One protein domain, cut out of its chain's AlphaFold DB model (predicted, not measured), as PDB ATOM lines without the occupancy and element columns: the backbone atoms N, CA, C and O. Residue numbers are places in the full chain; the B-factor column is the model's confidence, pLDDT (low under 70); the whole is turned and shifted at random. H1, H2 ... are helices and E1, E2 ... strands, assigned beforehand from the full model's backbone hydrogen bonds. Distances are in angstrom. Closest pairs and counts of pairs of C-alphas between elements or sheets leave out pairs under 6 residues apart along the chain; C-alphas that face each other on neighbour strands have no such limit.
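Overview. This is residues 6 to 112 of the 227 residues of the protein "HNHc domain-containing protein" of Candidatus Pacearchaeota archaeon (UniProt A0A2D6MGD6). A strongly twisted sheet of four strands, E2, E1, E6 and E3, makes a wall at one end of this domain, with helix H4 packed on one face. At the other end the small strand hairpin of E4 and E5 has H2 packed on E4, and H1 lies at the far end, while the short helix H5 sits between E3 and E5. The printed part has 107 residues, with five named helices and six named strands in the order H1 H2 H3 E1 E2 H4 E3 H5 E4 E5 E6, of the mixed class. The larger sheet is mixed, in the order E2 E1 E6 E3, and the smaller, E4 beside E5, is antiparallel. The whole is compact, with a radius of gyration of the C-alphas of 13.3 A and spans of 37 by 29 by 25 A.

Arrangement. Start at E1, residues 41 to 45, an inner strand of the larger sheet. With E2, residues 51 to 56, it forms an antiparallel hairpin, where N 42 and O 55 are 2.9 A apart, within hydrogen-bond range. E1 is parallel to E6, residues 108 to 111, and there N 45 and O 109 are 2.8 A apart. E6 is antiparallel to the edge strand E3, residues 69 to 72, with N 70 and O 110 at 2.8 A. H4, residues 57 to 65, is on this sheet; its closest C-alphas to E3 are those of Lys 63 and Val 69, 5.6 A apart. E2, H4 and E3 form a split strand-helix-strand unit, two strands running the same way with E1 and E6 between them, and its crossover is right-handed. H3, residues 36 to 39, only grazes the sheet and touches H4, where the C-alphas of Leu 37 and Leu 57 come closest at 5.2 A. H5, residues 82 to 86, also only grazes the sheet; the closest C-alphas of H5 and E5, residues 101 to 104, are those of Phe 86 and Ile 103, 6.2 A apart. E5 forms an antiparallel hairpin with E4, residues 95 to 98, and N 96 and O 103 are 2.8 A apart. H2, residues 22 to 33, comes closest to E4 at the C-alphas of Met 29 and Thr 98, 5.8 A apart. H1, residues 6 to 18, is only just apart from H2, with 8.3 A between their closest C-alphas. Every O i to N i+4 pair is within hydrogen-bond range in H1, H4 and H5; in H2 it is 6 of 8, and H3 is too short for such a pair.

Along the chain. Find C-alpha 6 at (55.717, 39.030, -3.193); from there H1 runs 18.8 A to C-alpha 18. H2 covers 17.3 A from Ile 22 to Tyr 33, and H3, from Gln 36, is 5.0 A long. E1 begins at C-alpha 41, at (27.758, 30.346, 8.542), and is 12.8 A long; E2 measures 15.0 A and H4 12.5 A. After E3 and H5, look for E4 from Tyr 95 and E5 from Gly 101. E6 ends at C-alpha 111, at (31.440, 41.628, 18.574).

Size, cuts and confidence. The two C-alphas farthest apart are those of Glu 6 and Ile 52, 38.6 A. The printed part has no cut. No link is long; those from E3 to H5 and from H5 to E4 are short but not tight. The mean pLDDT of the printed part is 75.5, and 39 residues are under 70: residues 6 to 39, 89 to 90 and 98 to 100.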
ATOM      1  N   GLU A   6      55.618  37.889  -2.274       38.88
ATOM      2  CA  GLU A   6      55.717  39.030  -3.193       38.88
ATOM      3  C   GLU A   6      54.444  39.255  -4.017       38.88
ATOM      4  O   GLU A   6      54.028  40.400  -4.212       38.88
ATOM      5  N   SER A   7      53.787  38.172  -4.448       44.56
ATOM      6  CA  SER A   7      52.491  38.235  -5.141       44.56
ATOM      7  C   SER A   7      51.423  38.828  -4.219       44.56
ATOM      8  O   SER A   7      50.655  39.703  -4.614       44.56
ATOM      9  N   PHE A   8      51.476  38.446  -2.941       43.59
ATOM     10  CA  PHE A   8      50.611  38.974  -1.894       43.59
ATOM     11  C   PHE A   8      50.796  40.474  -1.636       43.59
ATOM     12  O   PHE A   8      49.822  41.222  -1.528       43.59
ATOM     13  N   ASN A   9      52.044  40.941  -1.544       40.75
ATOM     14  CA  ASN A   9      52.340  42.345  -1.256       40.75
ATOM     15  C   ASN A   9      51.921  43.279  -2.406       40.75
ATOM     16  O   ASN A   9      51.436  44.388  -2.151       40.75
ATOM     17  N   LYS A  10      52.015  42.821  -3.664       52.41
ATOM     18  CA  LYS A  10      51.490  43.545  -4.836       52.41
ATOM     19  C   LYS A  10      49.959  43.632  -4.824       52.41
ATOM     20  O   LYS A  10      49.410  44.716  -5.046       52.41
ATOM     21  N   ASP A  11      49.273  42.543  -4.478       48.50
ATOM     22  CA  ASP A  11      47.808  42.515  -4.377       48.50
ATOM     23  C   ASP A  11      47.293  43.391  -3.218       48.50
ATOM     24  O   ASP A  11      46.318  44.135  -3.378       48.50
ATOM     25  N   LYS A  12      48.016  43.433  -2.089       45.50
ATOM     26  CA  LYS A  12      47.724  44.295  -0.927       45.50
ATOM     27  C   LYS A  12      47.772  45.792  -1.266       45.50
ATOM     28  O   LYS A  12      46.854  46.532  -0.904       45.50
ATOM     29  N   ALA A  13      48.798  46.244  -1.992       47.69
ATOM     30  CA  ALA A  13      48.941  47.643  -2.408       47.69
ATOM     31  C   ALA A  13      47.910  48.055  -3.483       47.69
ATOM     32  O   ALA A  13      47.327  49.142  -3.418       47.69
ATOM     33  N   SER A  14      47.625  47.160  -4.437       49.59
ATOM     34  CA  SER A  14      46.595  47.329  -5.478       49.59
ATOM     35  C   SER A  14      45.188  47.471  -4.882       49.59
ATOM     36  O   SER A  14      44.396  48.333  -5.284       49.59
ATOM     37  N   PHE A  15      44.889  46.679  -3.854       47.84
ATOM     38  CA  PHE A  15      43.613  46.703  -3.155       47.84
ATOM     39  C   PHE A  15      43.414  47.976  -2.320       47.84
ATOM     40  O   PHE A  15      42.326  48.556  -2.340       47.84
ATOM     41  N   HIS A  16      44.463  48.475  -1.655       46.03
ATOM     42  CA  HIS A  16      44.416  49.721  -0.875       46.03
ATOM     43  C   HIS A  16      44.054  50.947  -1.735       46.03
ATOM     44  O   HIS A  16      43.268  51.795  -1.313       46.03
ATOM     45  N   ARG A  17      44.534  51.010  -2.987       49.88
ATOM     46  CA  ARG A  17      44.139  52.062  -3.947       49.88
ATOM     47  C   ARG A  17      42.697  51.920  -4.448       49.88
ATOM     48  O   ARG A  17      42.068  52.922  -4.778       49.88
ATOM     49  N   ARG A  18      42.151  50.698  -4.511       46.16
ATOM     50  CA  ARG A  18      40.839  50.399  -5.129       46.16
ATOM     51  C   ARG A  18      39.660  50.330  -4.148       46.16
ATOM     52  O   ARG A  18      38.512  50.403  -4.585       46.16
ATOM     53  N   THR A  19      39.911  50.239  -2.842       44.47
ATOM     54  CA  THR A  19      38.886  50.007  -1.800       44.47
ATOM     55  C   THR A  19      38.185  51.251  -1.252       44.47
ATOM     56  O   THR A  19      37.358  51.132  -0.351       44.47
ATOM     57  N   ARG A  20      38.372  52.434  -1.858       47.28
ATOM     58  CA  ARG A  20      37.572  53.635  -1.528       47.28
ATOM     59  C   ARG A  20      36.053  53.459  -1.728       47.28
ATOM     60  O   ARG A  20      35.284  54.284  -1.253       47.28
ATOM     61  N   LYS A  21      35.596  52.374  -2.366       47.34
ATOM     62  CA  LYS A  21      34.184  51.960  -2.386       47.34
ATOM     63  C   LYS A  21      34.054  50.512  -1.911       47.34
ATOM     64  O   LYS A  21      34.255  49.585  -2.692       47.34
ATOM     65  N   ILE A  22      33.659  50.329  -0.646       49.56
ATOM     66  CA  ILE A  22      33.236  49.053  -0.025       49.56
ATOM     67  C   ILE A  22      32.321  48.232  -0.958       49.56
ATOM     68  O   ILE A  22      32.399  47.006  -0.993       49.56
ATOM     69  N   THR A  23      31.514  48.910  -1.776       48.22
ATOM     70  CA  THR A  23      30.621  48.348  -2.799       48.22
ATOM     71  C   THR A  23      31.330  47.420  -3.794       48.22
ATOM     72  O   THR A  23      30.834  46.333  -4.070       48.22
ATOM     73  N   ARG A  24      32.538  47.779  -4.255       53.53
ATOM     74  CA  ARG A  24      33.257  47.040  -5.307       53.53
ATOM     75  C   ARG A  24      33.703  45.657  -4.828       53.53
ATOM     76  O   ARG A  24      33.606  44.691  -5.567       53.53
ATOM     77  N   LEU A  25      34.118  45.555  -3.568       53.72
ATOM     78  CA  LEU A  25      34.507  44.305  -2.903       53.72
ATOM     79  C   LEU A  25      33.335  43.310  -2.864       53.72
ATOM     80  O   LEU A  25      33.507  42.125  -3.136       53.72
ATOM     81  N   PHE A  26      32.122  43.803  -2.596       54.38
ATOM     82  CA  PHE A  26      30.914  42.981  -2.577       54.38
ATOM     83  C   PHE A  26      30.432  42.574  -3.965       54.38
ATOM     84  O   PHE A  26      29.955  41.450  -4.107       54.38
ATOM     85  N   ASP A  27      30.554  43.440  -4.971       55.53
ATOM     86  CA  ASP A  27      30.223  43.090  -6.359       55.53
ATOM     87  C   ASP A  27      31.180  42.015  -6.893       55.53
ATOM     88  O   ASP A  27      30.765  41.059  -7.547       55.53
ATOM     89  N   ILE A  28      32.450  42.104  -6.498       53.69
ATOM     90  CA  ILE A  28      33.478  41.113  -6.804       53.69
ATOM     91  C   ILE A  28      33.186  39.766  -6.126       53.69
ATOM     92  O   ILE A  28      33.237  38.725  -6.773       53.69
ATOM     93  N   MET A  29      32.847  39.769  -4.833       55.25
ATOM     94  CA  MET A  29      32.509  38.534  -4.117       55.25
ATOM     95  C   MET A  29      31.219  37.888  -4.652       55.25
ATOM     96  O   MET A  29      31.130  36.662  -4.726       55.25
ATOM     97  N   ARG A  30      30.227  38.696  -5.052       55.47
ATOM     98  CA  ARG A  30      28.927  38.227  -5.564       55.47
ATOM     99  C   ARG A  30      29.070  37.418  -6.856       55.47
ATOM    100  O   ARG A  30      28.417  36.386  -6.975       55.47
ATOM    101  N   ASN A  31      29.951  37.839  -7.765       52.59
ATOM    102  CA  ASN A  31      30.155  37.170  -9.054       52.59
ATOM    103  C   ASN A  31      30.965  35.866  -8.957       52.59
ATOM    104  O   ASN A  31      30.835  35.015  -9.828       52.59
ATOM    105  N   SER A  32      31.790  35.685  -7.917       51.47
ATOM    106  CA  SER A  32      32.700  34.530  -7.812       51.47
ATOM    107  C   SER A  32      32.213  33.390  -6.910       51.47
ATOM    108  O   SER A  32      32.716  32.281  -7.047       51.47
ATOM    109  N   TYR A  33      31.262  33.628  -5.995       57.94
ATOM    110  CA  TYR A  33      30.821  32.617  -5.011       57.94
ATOM    111  C   TYR A  33      29.305  32.335  -4.993       57.94
ATOM    112  O   TYR A  33      28.850  31.457  -4.253       57.94
ATOM    113  N   GLY A  34      28.499  33.062  -5.777       60.03
ATOM    114  CA  GLY A  34      27.052  32.832  -5.880       60.03
ATOM    115  C   GLY A  34      26.344  32.718  -4.517       60.03
ATOM    116  O   GLY A  34      26.576  33.510  -3.600       60.03
ATOM    117  N   ASN A  35      25.494  31.695  -4.357       60.78
ATOM    118  CA  ASN A  35      24.710  31.451  -3.136       60.78
ATOM    119  C   ASN A  35      25.544  31.033  -1.905       60.78
ATOM    120  O   ASN A  35      25.053  31.124  -0.775       60.78
ATOM    121  N   GLN A  36      26.807  30.621  -2.067       60.66
ATOM    122  CA  GLN A  36      27.630  30.111  -0.960       60.66
ATOM    123  C   GLN A  36      27.943  31.187   0.098       60.66
ATOM    124  O   GLN A  36      28.041  30.875   1.284       60.66
ATOM    125  N   LEU A  37      27.988  32.475  -0.277       59.25
ATOM    126  CA  LEU A  37      28.171  33.594   0.671       59.25
ATOM    127  C   LEU A  37      26.999  33.784   1.642       59.25
ATOM    128  O   LEU A  37      27.150  34.422   2.690       59.25
ATOM    129  N   LEU A  38      25.817  33.293   1.268       60.34
ATOM    130  CA  LEU A  38      24.599  33.371   2.071       60.34
ATOM    131  C   LEU A  38      24.414  32.112   2.924       60.34
ATOM    132  O   LEU A  38      23.908  32.195   4.049       60.34
ATOM    133  N   ILE A  39      24.847  30.968   2.393       67.38
ATOM    134  CA  ILE A  39      24.726  29.656   3.031       67.38
ATOM    135  C   ILE A  39      25.767  29.500   4.142       67.38
ATOM    136  O   ILE A  39      25.394  29.132   5.260       67.38
ATOM    137  N   ASN A  40      27.032  29.836   3.867       82.31
ATOM    138  CA  ASN A  40      28.126  29.648   4.814       82.31
ATOM    139  C   ASN A  40      27.886  30.457   6.086       82.31
ATOM    140  O   ASN A  40      27.612  31.664   6.043       82.31
ATOM    141  N   LYS A  41      27.979  29.767   7.223       90.75
ATOM    142  CA  LYS A  41      27.758  30.346   8.542       90.75
ATOM    143  C   LYS A  41      29.088  30.682   9.193       90.75
ATOM    144  O   LYS A  41      30.046  29.931   9.079       90.75
ATOM    145  N   VAL A  42      29.102  31.810   9.885       93.31
ATOM    146  CA  VAL A  42      30.224  32.319  10.675       93.31
ATOM    147  C   VAL A  42      29.756  32.424  12.116       93.31
ATOM    148  O   VAL A  42      28.698  33.012  12.364       93.31
ATOM    149  N   LEU A  43      30.509  31.860  13.060       95.00
ATOM    150  CA  LEU A  43      30.166  31.922  14.475       95.00
ATOM    151  C   LEU A  43      30.372  33.340  14.981       95.00
ATOM    152  O   LEU A  43      31.402  33.962  14.728       95.00
ATOM    153  N   VAL A  44      29.390  33.846  15.717       94.50
ATOM    154  CA  VAL A  44      29.478  35.153  16.355       94.50
ATOM    155  C   VAL A  44      29.644  34.942  17.846       94.50
ATOM    156  O   VAL A  44      28.791  34.330  18.495       94.50
ATOM    157  N   LEU A  45      30.726  35.492  18.381       94.19
ATOM    158  CA  LEU A  45      30.995  35.573  19.804       94.19
ATOM    159  C   LEU A  45      30.715  36.992  20.318       94.19
ATOM    160  O   LEU A  45      30.844  37.979  19.585       94.19
ATOM    161  N   ASN A  46      30.343  37.114  21.588       92.06
ATOM    162  CA  ASN A  46      30.394  38.397  22.290       92.06
ATOM    163  C   ASN A  46      31.836  38.724  22.725       92.06
ATOM    164  O   ASN A  46      32.745  37.913  22.555       92.06
ATOM    165  N   LYS A  47      32.053  39.907  23.311       89.62
ATOM    166  CA  LYS A  47      33.370  40.318  23.830       89.62
ATOM    167  C   LYS A  47      33.975  39.356  24.857       89.62
ATOM    168  O   LYS A  47      35.192  39.287  24.953       89.62
ATOM    169  N   CYS A  48      33.142  38.618  25.586       88.88
ATOM    170  CA  CYS A  48      33.562  37.615  26.563       88.88
ATOM    171  C   CYS A  48      33.748  36.219  25.938       88.88
ATOM    172  O   CYS A  48      33.823  35.232  26.661       88.88
ATOM    173  N   TRP A  49      33.780  36.130  24.604       90.94
ATOM    174  CA  TRP A  49      34.014  34.909  23.827       90.94
ATOM    175  C   TRP A  49      32.910  33.851  23.971       90.94
ATOM    176  O   TRP A  49      33.074  32.703  23.559       90.94
ATOM    177  N   PHE A  50      31.738  34.237  24.480       89.69
ATOM    178  CA  PHE A  50      30.563  33.374  24.491       89.69
ATOM    179  C   PHE A  50      29.866  33.390  23.130       89.69
ATOM    180  O   PHE A  50      29.679  34.467  22.554       89.69
ATOM    181  N   PRO A  51      29.412  32.229  22.627       90.69
ATOM    182  CA  PRO A  51      28.668  32.155  21.380       90.69
ATOM    183  C   PRO A  51      27.294  32.813  21.528       90.69
ATOM    184  O   PRO A  51      26.505  32.463  22.406       90.69
ATOM    185  N   ILE A  52      26.994  33.760  20.640       88.69
ATOM    186  CA  ILE A  52      25.747  34.538  20.669       88.69
ATOM    187  C   ILE A  52      24.862  34.335  19.444       88.69
ATOM    188  O   ILE A  52      23.688  34.694  19.472       88.69
ATOM    189  N   GLY A  53      25.402  33.780  18.362       90.06
ATOM    190  CA  GLY A  53      24.668  33.633  17.115       90.06
ATOM    191  C   GLY A  53      25.551  33.167  15.971       90.06
ATOM    192  O   GLY A  53      26.721  32.838  16.154       90.06
ATOM    193  N   THR A  54      24.981  33.179  14.772       92.38
ATOM    194  CA  THR A  54      25.744  33.023  13.534       92.38
ATOM    195  C   THR A  54      25.381  34.123  12.549       92.38
ATOM    196  O   THR A  54      24.253  34.621  12.535       92.38
ATOM    197  N   PHE A  55      26.334  34.506  11.709       92.12
ATOM    198  CA  PHE A  55      26.095  35.339  10.538       92.12
ATOM    199  C   PHE A  55      26.212  34.509   9.268       92.12
ATOM    200  O   PHE A  55      26.876  33.476   9.250       92.12
ATOM    201  N   SER A  56      25.581  34.972   8.188       89.56
ATOM    202  CA  SER A  56      26.055  34.591   6.861       89.56
ATOM    203  C   SER A  56      27.443  35.184   6.641       89.56
ATOM    204  O   SER A  56      27.774  36.240   7.193       89.56
ATOM    205  N   LEU A  57      28.239  34.548   5.793       88.06
ATOM    206  CA  LEU A  57      29.573  35.029   5.466       88.06
ATOM    207  C   LEU A  57      29.558  36.459   4.901       88.06
ATOM    208  O   LEU A  57      30.348  37.303   5.324       88.06
ATOM    209  N   LYS A  58      28.576  36.779   4.046       84.88
ATOM    210  CA  LYS A  58      28.320  38.155   3.580       84.88
ATOM    211  C   LYS A  58      28.160  39.136   4.748       84.88
ATOM    212  O   LYS A  58      28.810  40.181   4.771       84.88
ATOM    213  N   ASN A  59      27.309  38.807   5.721       88.25
ATOM    214  CA  ASN A  59      27.057  39.677   6.868       88.25
ATOM    215  C   ASN A  59      28.296  39.824   7.752       88.25
ATOM    216  O   ASN A  59      28.562  40.930   8.219       88.25
ATOM    217  N   ALA A  60      29.069  38.754   7.948       91.69
ATOM    218  CA  ALA A  60      30.322  38.810   8.693       91.69
ATOM    219  C   ALA A  60      31.289  39.832   8.073       91.69
ATOM    220  O   ALA A  60      31.734  40.743   8.771       91.69
ATOM    221  N   PHE A  61      31.513  39.782   6.755       87.81
ATOM    222  CA  PHE A  61      32.350  40.767   6.063       87.81
ATOM    223  C   PHE A  61      31.788  42.195   6.131       87.81
ATOM    224  O   PHE A  61      32.541  43.125   6.421       87.81
ATOM    225  N   CYS A  62      30.472  42.396   5.962       85.44
ATOM    226  CA  CYS A  62      29.850  43.721   6.127       85.44
ATOM    227  C   CYS A  62      30.119  44.303   7.525       85.44
ATOM    228  O   CYS A  62      30.369  45.500   7.699       85.44
ATOM    229  N   LYS A  63      30.034  43.458   8.557       90.12
ATOM    230  CA  LYS A  63      30.240  43.873   9.944       90.12
ATOM    231  C   LYS A  63      31.723  44.092  10.266       90.12
ATOM    232  O   LYS A  63      32.005  45.015  11.028       90.12
ATOM    233  N   LEU A  64      32.639  43.329   9.663       89.94
ATOM    234  CA  LEU A  64      34.091  43.545   9.762       89.94
ATOM    235  C   LEU A  64      34.494  44.891   9.154       89.94
ATOM    236  O   LEU A  64      35.143  45.699   9.811       89.94
ATOM    237  N   LEU A  65      34.039  45.171   7.928       86.12
ATOM    238  CA  LEU A  65      34.318  46.431   7.229       86.12
ATOM    239  C   LEU A  65      33.747  47.646   7.968       86.12
ATOM    240  O   LEU A  65      34.379  48.696   8.022       86.12
ATOM    241  N   SER A  66      32.576  47.492   8.594       86.00
ATOM    242  CA  SER A  66      31.984  48.538   9.437       86.00
ATOM    243  C   SER A  66      32.510  48.565  10.879       86.00
ATOM    244  O   SER A  66      31.931  49.260  11.710       86.00
ATOM    245  N   LYS A  67      33.579  47.813  11.194       89.50
ATOM    246  CA  LYS A  67      34.249  47.757  12.510       89.50
ATOM    247  C   LYS A  67      33.348  47.321  13.681       89.50
ATOM    248  O   LYS A  67      33.704  47.473  14.848       89.50
ATOM    249  N   ARG A  68      32.184  46.733  13.388       89.12
ATOM    250  CA  ARG A  68      31.222  46.245  14.395       89.12
ATOM    251  C   ARG A  68      31.596  44.885  14.968       89.12
ATOM    252  O   ARG A  68      31.131  44.532  16.051       89.12
ATOM    253  N   VAL A  69      32.393  44.125  14.225       95.62
ATOM    254  CA  VAL A  69      33.007  42.879  14.681       95.62
ATOM    255  C   VAL A  69      34.484  42.865  14.300       95.62
ATOM    256  O   VAL A  69      34.917  43.636  13.443       95.62
ATOM    257  N   ARG A  70      35.232  41.959  14.920       95.50
ATOM    258  CA  ARG A  70      36.628  41.619  14.623       95.50
ATOM    259  C   ARG A  70      36.720  40.127  14.311       95.50
ATOM    260  O   ARG A  70      35.902  39.363  14.817       95.50
ATOM    261  N   ALA A  71      37.649  39.707  13.465       95.12
ATOM    262  CA  ALA A  71      37.823  38.298  13.123       95.12
ATOM    263  C   ALA A  71      38.720  37.621  14.164       95.12
ATOM    264  O   ALA A  71      39.683  38.227  14.624       95.12
ATOM    265  N   LEU A  72      38.400  36.387  14.548       95.12
ATOM    266  CA  LEU A  72      39.242  35.591  15.438       95.12
ATOM    267  C   LEU A  72      40.017  34.570  14.608       95.12
ATOM    268  O   LEU A  72      39.423  33.720  13.941       95.12
ATOM    269  N   ASN A  73      41.344  34.627  14.675       92.19
ATOM    270  CA  ASN A  73      42.190  33.568  14.146       92.19
ATOM    271  C   ASN A  73      42.110  32.377  15.108       92.19
ATOM    272  O   ASN A  73      42.620  32.453  16.215       92.19
ATOM    273  N   HIS A  74      41.457  31.285  14.717       89.19
ATOM    274  CA  HIS A  74      41.250  30.133  15.605       89.19
ATOM    275  C   HIS A  74      42.513  29.276  15.823       89.19
ATOM    276  O   HIS A  74      42.482  28.359  16.636       89.19
ATOM    277  N   ILE A  75      43.605  29.561  15.102       88.06
ATOM    278  CA  ILE A  75      44.901  28.889  15.258       88.06
ATOM    279  C   ILE A  75      45.748  29.644  16.286       88.06
ATOM    280  O   ILE A  75      46.257  29.052  17.230       88.06
ATOM    281  N   THR A  76      45.880  30.964  16.120       89.81
ATOM    282  CA  THR A  76      46.723  31.816  16.983       89.81
ATOM    283  C   THR A  76      45.957  32.499  18.113       89.81
ATOM    284  O   THR A  76      46.571  33.095  18.987       89.81
ATOM    285  N   TYR A  77      44.624  32.451  18.086       90.81
ATOM    286  CA  TYR A  77      43.709  33.177  18.973       90.81
ATOM    287  C   TYR A  77      43.832  34.710  18.930       90.81
ATOM    288  O   TYR A  77      43.245  35.412  19.757       90.81
ATOM    289  N   ASN A  78      44.508  35.250  17.912       92.06
ATOM    290  CA  ASN A  78      44.596  36.689  17.688       92.06
ATOM    291  C   ASN A  78      43.274  37.259  17.163       92.06
ATOM    292  O   ASN A  78      42.629  36.691  16.275       92.06
ATOM    293  N   VAL A  79      42.892  38.423  17.693       93.81
ATOM    294  CA  VAL A  79      41.698  39.159  17.271       93.81
ATOM    295  C   VAL A  79      42.105  40.250  16.292       93.81
ATOM    296  O   VAL A  79      42.723  41.236  16.681       93.81
ATOM    297  N   CYS A  80      41.714  40.088  15.036       92.12
ATOM    298  CA  CYS A  80      42.135  40.938  13.935       92.12
ATOM    299  C   CYS A  80      41.015  41.882  13.483       92.12
ATOM    300  O   CYS A  80      39.848  41.494  13.346       92.12
ATOM    301  N   ASN A  81      41.361  43.130  13.182       91.00
ATOM    302  CA  ASN A  81      40.504  43.999  12.380       91.00
ATOM    303  C   ASN A  81      40.480  43.536  10.905       91.00
ATOM    304  O   ASN A  81      41.161  42.586  10.522       91.00
ATOM    305  N   PHE A  82      39.685  44.197  10.058       86.44
ATOM    306  CA  PHE A  82      39.565  43.806   8.649       86.44
ATOM    307  C   PHE A  82      40.910  43.788   7.899       86.44
ATOM    308  O   PHE A  82      41.161  42.859   7.139       86.44
ATOM    309  N   TYR A  83      41.774  44.785   8.103       83.62
ATOM    310  CA  TYR A  83      43.040  44.902   7.375       83.62
ATOM    311  C   TYR A  83      44.066  43.861   7.823       83.62
ATOM    312  O   TYR A  83      44.763  43.286   6.988       83.62
ATOM    313  N   GLU A  84      44.137  43.602   9.126       89.50
ATOM    314  CA  GLU A  84      44.956  42.532   9.707       89.50
ATOM    315  C   GLU A  84      44.484  41.162   9.215       89.50
ATOM    316  O   GLU A  84      45.290  40.360   8.744       89.50
ATOM    317  N   TRP A  85      43.167  40.927   9.227       88.75
ATOM    318  CA  TRP A  85      42.578  39.685   8.732       88.75
ATOM    319  C   TRP A  85      42.853  39.478   7.243       88.75
ATOM    320  O   TRP A  85      43.311  38.419   6.833       88.75
ATOM    321  N   PHE A  86      42.637  40.513   6.431       83.69
ATOM    322  CA  PHE A  86      42.941  40.485   5.001       83.69
ATOM    323  C   PHE A  86      44.429  40.244   4.728       83.69
ATOM    324  O   PHE A  86      44.785  39.630   3.730       83.69
ATOM    325  N   SER A  87      45.298  40.712   5.626       80.38
ATOM    326  CA  SER A  87      46.744  40.518   5.522       80.38
ATOM    327  C   SER A  87      47.212  39.135   6.003       80.38
ATOM    328  O   SER A  87      48.405  38.846   5.930       80.38
ATOM    329  N   THR A  88      46.314  38.294   6.514       75.75
ATOM    330  CA  THR A  88      46.658  36.979   7.059       75.75
ATOM    331  C   THR A  88      46.787  35.942   5.942       75.75
ATOM    332  O   THR A  88      45.819  35.670   5.242       75.75
ATOM    333  N   ASN A  89      47.960  35.309   5.839       67.94
ATOM    334  CA  ASN A  89      48.224  34.164   4.953       67.94
ATOM    335  C   ASN A  89      48.477  32.886   5.757       67.94
ATOM    336  O   ASN A  89      49.500  32.220   5.605       67.94
ATOM    337  N   SER A  90      47.573  32.562   6.674       65.19
ATOM    338  CA  SER A  90      47.719  31.358   7.486       65.19
ATOM    339  C   SER A  90      47.215  30.128   6.727       65.19
ATOM    340  O   SER A  90      46.116  30.125   6.164       65.19
ATOM    341  N   SER A  91      48.008  29.057   6.731       70.12
ATOM    342  CA  SER A  91      47.537  27.710   6.405       70.12
ATOM    343  C   SER A  91      46.459  27.287   7.407       70.12
ATOM    344  O   SER A  91      46.578  27.597   8.589       70.12
ATOM    345  N   GLY A  92      45.416  26.588   6.952       75.19
ATOM    346  CA  GLY A  92      44.309  26.134   7.810       75.19
ATOM    347  C   GLY A  92      43.021  26.960   7.712       75.19
ATOM    348  O   GLY A  92      42.076  26.696   8.445       75.19
ATOM    349  N   PHE A  93      42.951  27.925   6.791       82.31
ATOM    350  CA  PHE A  93      41.718  28.649   6.476       82.31
ATOM    351  C   PHE A  93      41.187  28.284   5.096       82.31
ATOM    352  O   PHE A  93      41.947  28.020   4.164       82.31
ATOM    353  N   ASN A  94      39.865  28.343   4.955       84.94
ATOM    354  CA  ASN A  94      39.222  28.382   3.651       84.94
ATOM    355  C   ASN A  94      39.393  29.774   3.032       84.94
ATOM    356  O   ASN A  94      39.359  30.777   3.744       84.94
ATOM    357  N   TYR A  95      39.533  29.849   1.709       83.00
ATOM    358  CA  TYR A  95      39.727  31.109   0.993       83.00
ATOM    359  C   TYR A  95      38.642  31.318  -0.058       83.00
ATOM    360  O   TYR A  95      38.215  30.379  -0.723       83.00
ATOM    361  N   ILE A  96      38.231  32.572  -0.228       78.25
ATOM    362  CA  ILE A  96      37.335  33.010  -1.295       78.25
ATOM    363  C   ILE A  96      38.154  33.690  -2.381       78.25
ATOM    364  O   ILE A  96      38.930  34.608  -2.101       78.25
ATOM    365  N   LYS A  97      37.930  33.281  -3.632       73.44
ATOM    366  CA  LYS A  97      38.471  33.970  -4.802       73.44
ATOM    367  C   LYS A  97      37.715  35.277  -5.039       73.44
ATOM    368  O   LYS A  97      36.487  35.312  -5.053       73.44
ATOM    369  N   THR A  98      38.466  36.340  -5.264       69.00
ATOM    370  CA  THR A  98      37.996  37.663  -5.671       69.00
ATOM    371  C   THR A  98      38.731  38.063  -6.954       69.00
ATOM    372  O   THR A  98      39.777  37.504  -7.284       69.00
ATOM    373  N   SER A  99      38.226  39.053  -7.686       66.19
ATOM    374  CA  SER A  99      38.924  39.610  -8.854       66.19
ATOM    375  C   SER A  99      40.244  40.300  -8.492       66.19
ATOM    376  O   SER A  99      41.052  40.569  -9.374       66.19
ATOM    377  N   SER A 100      40.464  40.586  -7.207       62.00
ATOM    378  CA  SER A 100      41.666  41.217  -6.660       62.00
ATOM    379  C   SER A 100      42.557  40.257  -5.860       62.00
ATOM    380  O   SER A 100      43.393  40.729  -5.100       62.00
ATOM    381  N   GLY A 101      42.352  38.940  -5.974       72.06
ATOM    382  CA  GLY A 101      43.127  37.930  -5.244       72.06
ATOM    383  C   GLY A 101      42.262  37.056  -4.338       72.06
ATOM    384  O   GLY A 101      41.071  36.870  -4.590       72.06
ATOM    385  N   TRP A 102      42.843  36.509  -3.276       77.00
ATOM    386  CA  TRP A 102      42.161  35.590  -2.360       77.00
ATOM    387  C   TRP A 102      41.968  36.237  -0.992       77.00
ATOM    388  O   TRP A 102      42.829  36.977  -0.527       77.00
ATOM    389  N   ILE A 103      40.841  35.954  -0.339       79.38
ATOM    390  CA  ILE A 103      40.560  36.423   1.022       79.38
ATOM    391  C   ILE A 103      40.210  35.247   1.930       79.38
ATOM    392  O   ILE A 103      39.360  34.425   1.584       79.38
ATOM    393  N   ALA A 104      40.849  35.172   3.097       86.50
ATOM    394  CA  ALA A 104      40.558  34.147   4.092       86.50
ATOM    395  C   ALA A 104      39.131  34.300   4.642       86.50
ATOM    396  O   ALA A 104      38.677  35.403   4.967       86.50
ATOM    397  N   VAL A 105      38.425  33.180   4.781       88.50
ATOM    398  CA  VAL A 105      37.082  33.100   5.357       88.50
ATOM    399  C   VAL A 105      37.186  33.177   6.882       88.50
ATOM    400  O   VAL A 105      37.749  32.270   7.495       88.50
ATOM    401  N   PRO A 106      36.631  34.219   7.528       91.25
ATOM    402  CA  PRO A 106      36.542  34.255   8.979       91.25
ATOM    403  C   PRO A 106      35.484  33.255   9.437       91.25
ATOM    404  O   PRO A 106      34.291  33.502   9.292       91.25
ATOM    405  N   GLU A 107      35.907  32.126  10.001       92.62
ATOM    406  CA  GLU A 107      34.976  31.147  10.581       92.62
ATOM    407  C   GLU A 107      34.346  31.646  11.884       92.62
ATOM    408  O   GLU A 107      33.243  31.222  12.239       92.62
ATOM    409  N   ILE A 108      35.027  32.564  12.578       95.25
ATOM    410  CA  ILE A 108      34.618  33.114  13.869       95.25
ATOM    411  C   ILE A 108      34.855  34.624  13.880       95.25
ATOM    412  O   ILE A 108      35.923  35.112  13.501       95.25
ATOM    413  N   VAL A 109      33.860  35.373  14.347       96.12
ATOM    414  CA  VAL A 109      33.958  36.814  14.588       96.12
ATOM    415  C   VAL A 109      33.505  37.162  15.999       96.12
ATOM    416  O   VAL A 109      32.615  36.530  16.563       96.12
ATOM    417  N   ILE A 110      34.090  38.214  16.555       95.69
ATOM    418  CA  ILE A 110      33.826  38.722  17.899       95.69
ATOM    419  C   ILE A 110      33.173  40.094  17.782       95.69
ATOM    420  O   ILE A 110      33.678  40.969  17.078       95.69
ATOM    421  N   SER A 111      32.064  40.309  18.485       93.75
ATOM    422  CA  SER A 111      31.440  41.628  18.574       93.75
ATOM    423  C   SER A 111      32.382  42.658  19.199       93.75
ATOM    424  O   SER A 111      32.979  42.416  20.245       93.75
ATOM    425  N   SER A 112      32.479  43.839  18.586       87.88
ATOM    426  CA  SER A 112      33.290  44.940  19.116       87.88
ATOM    427  C   SER A 112      32.660  45.608  20.341       87.88
ATOM    428  O   SER A 112      33.381  46.215  21.123       87.88
TER     429      SER A 112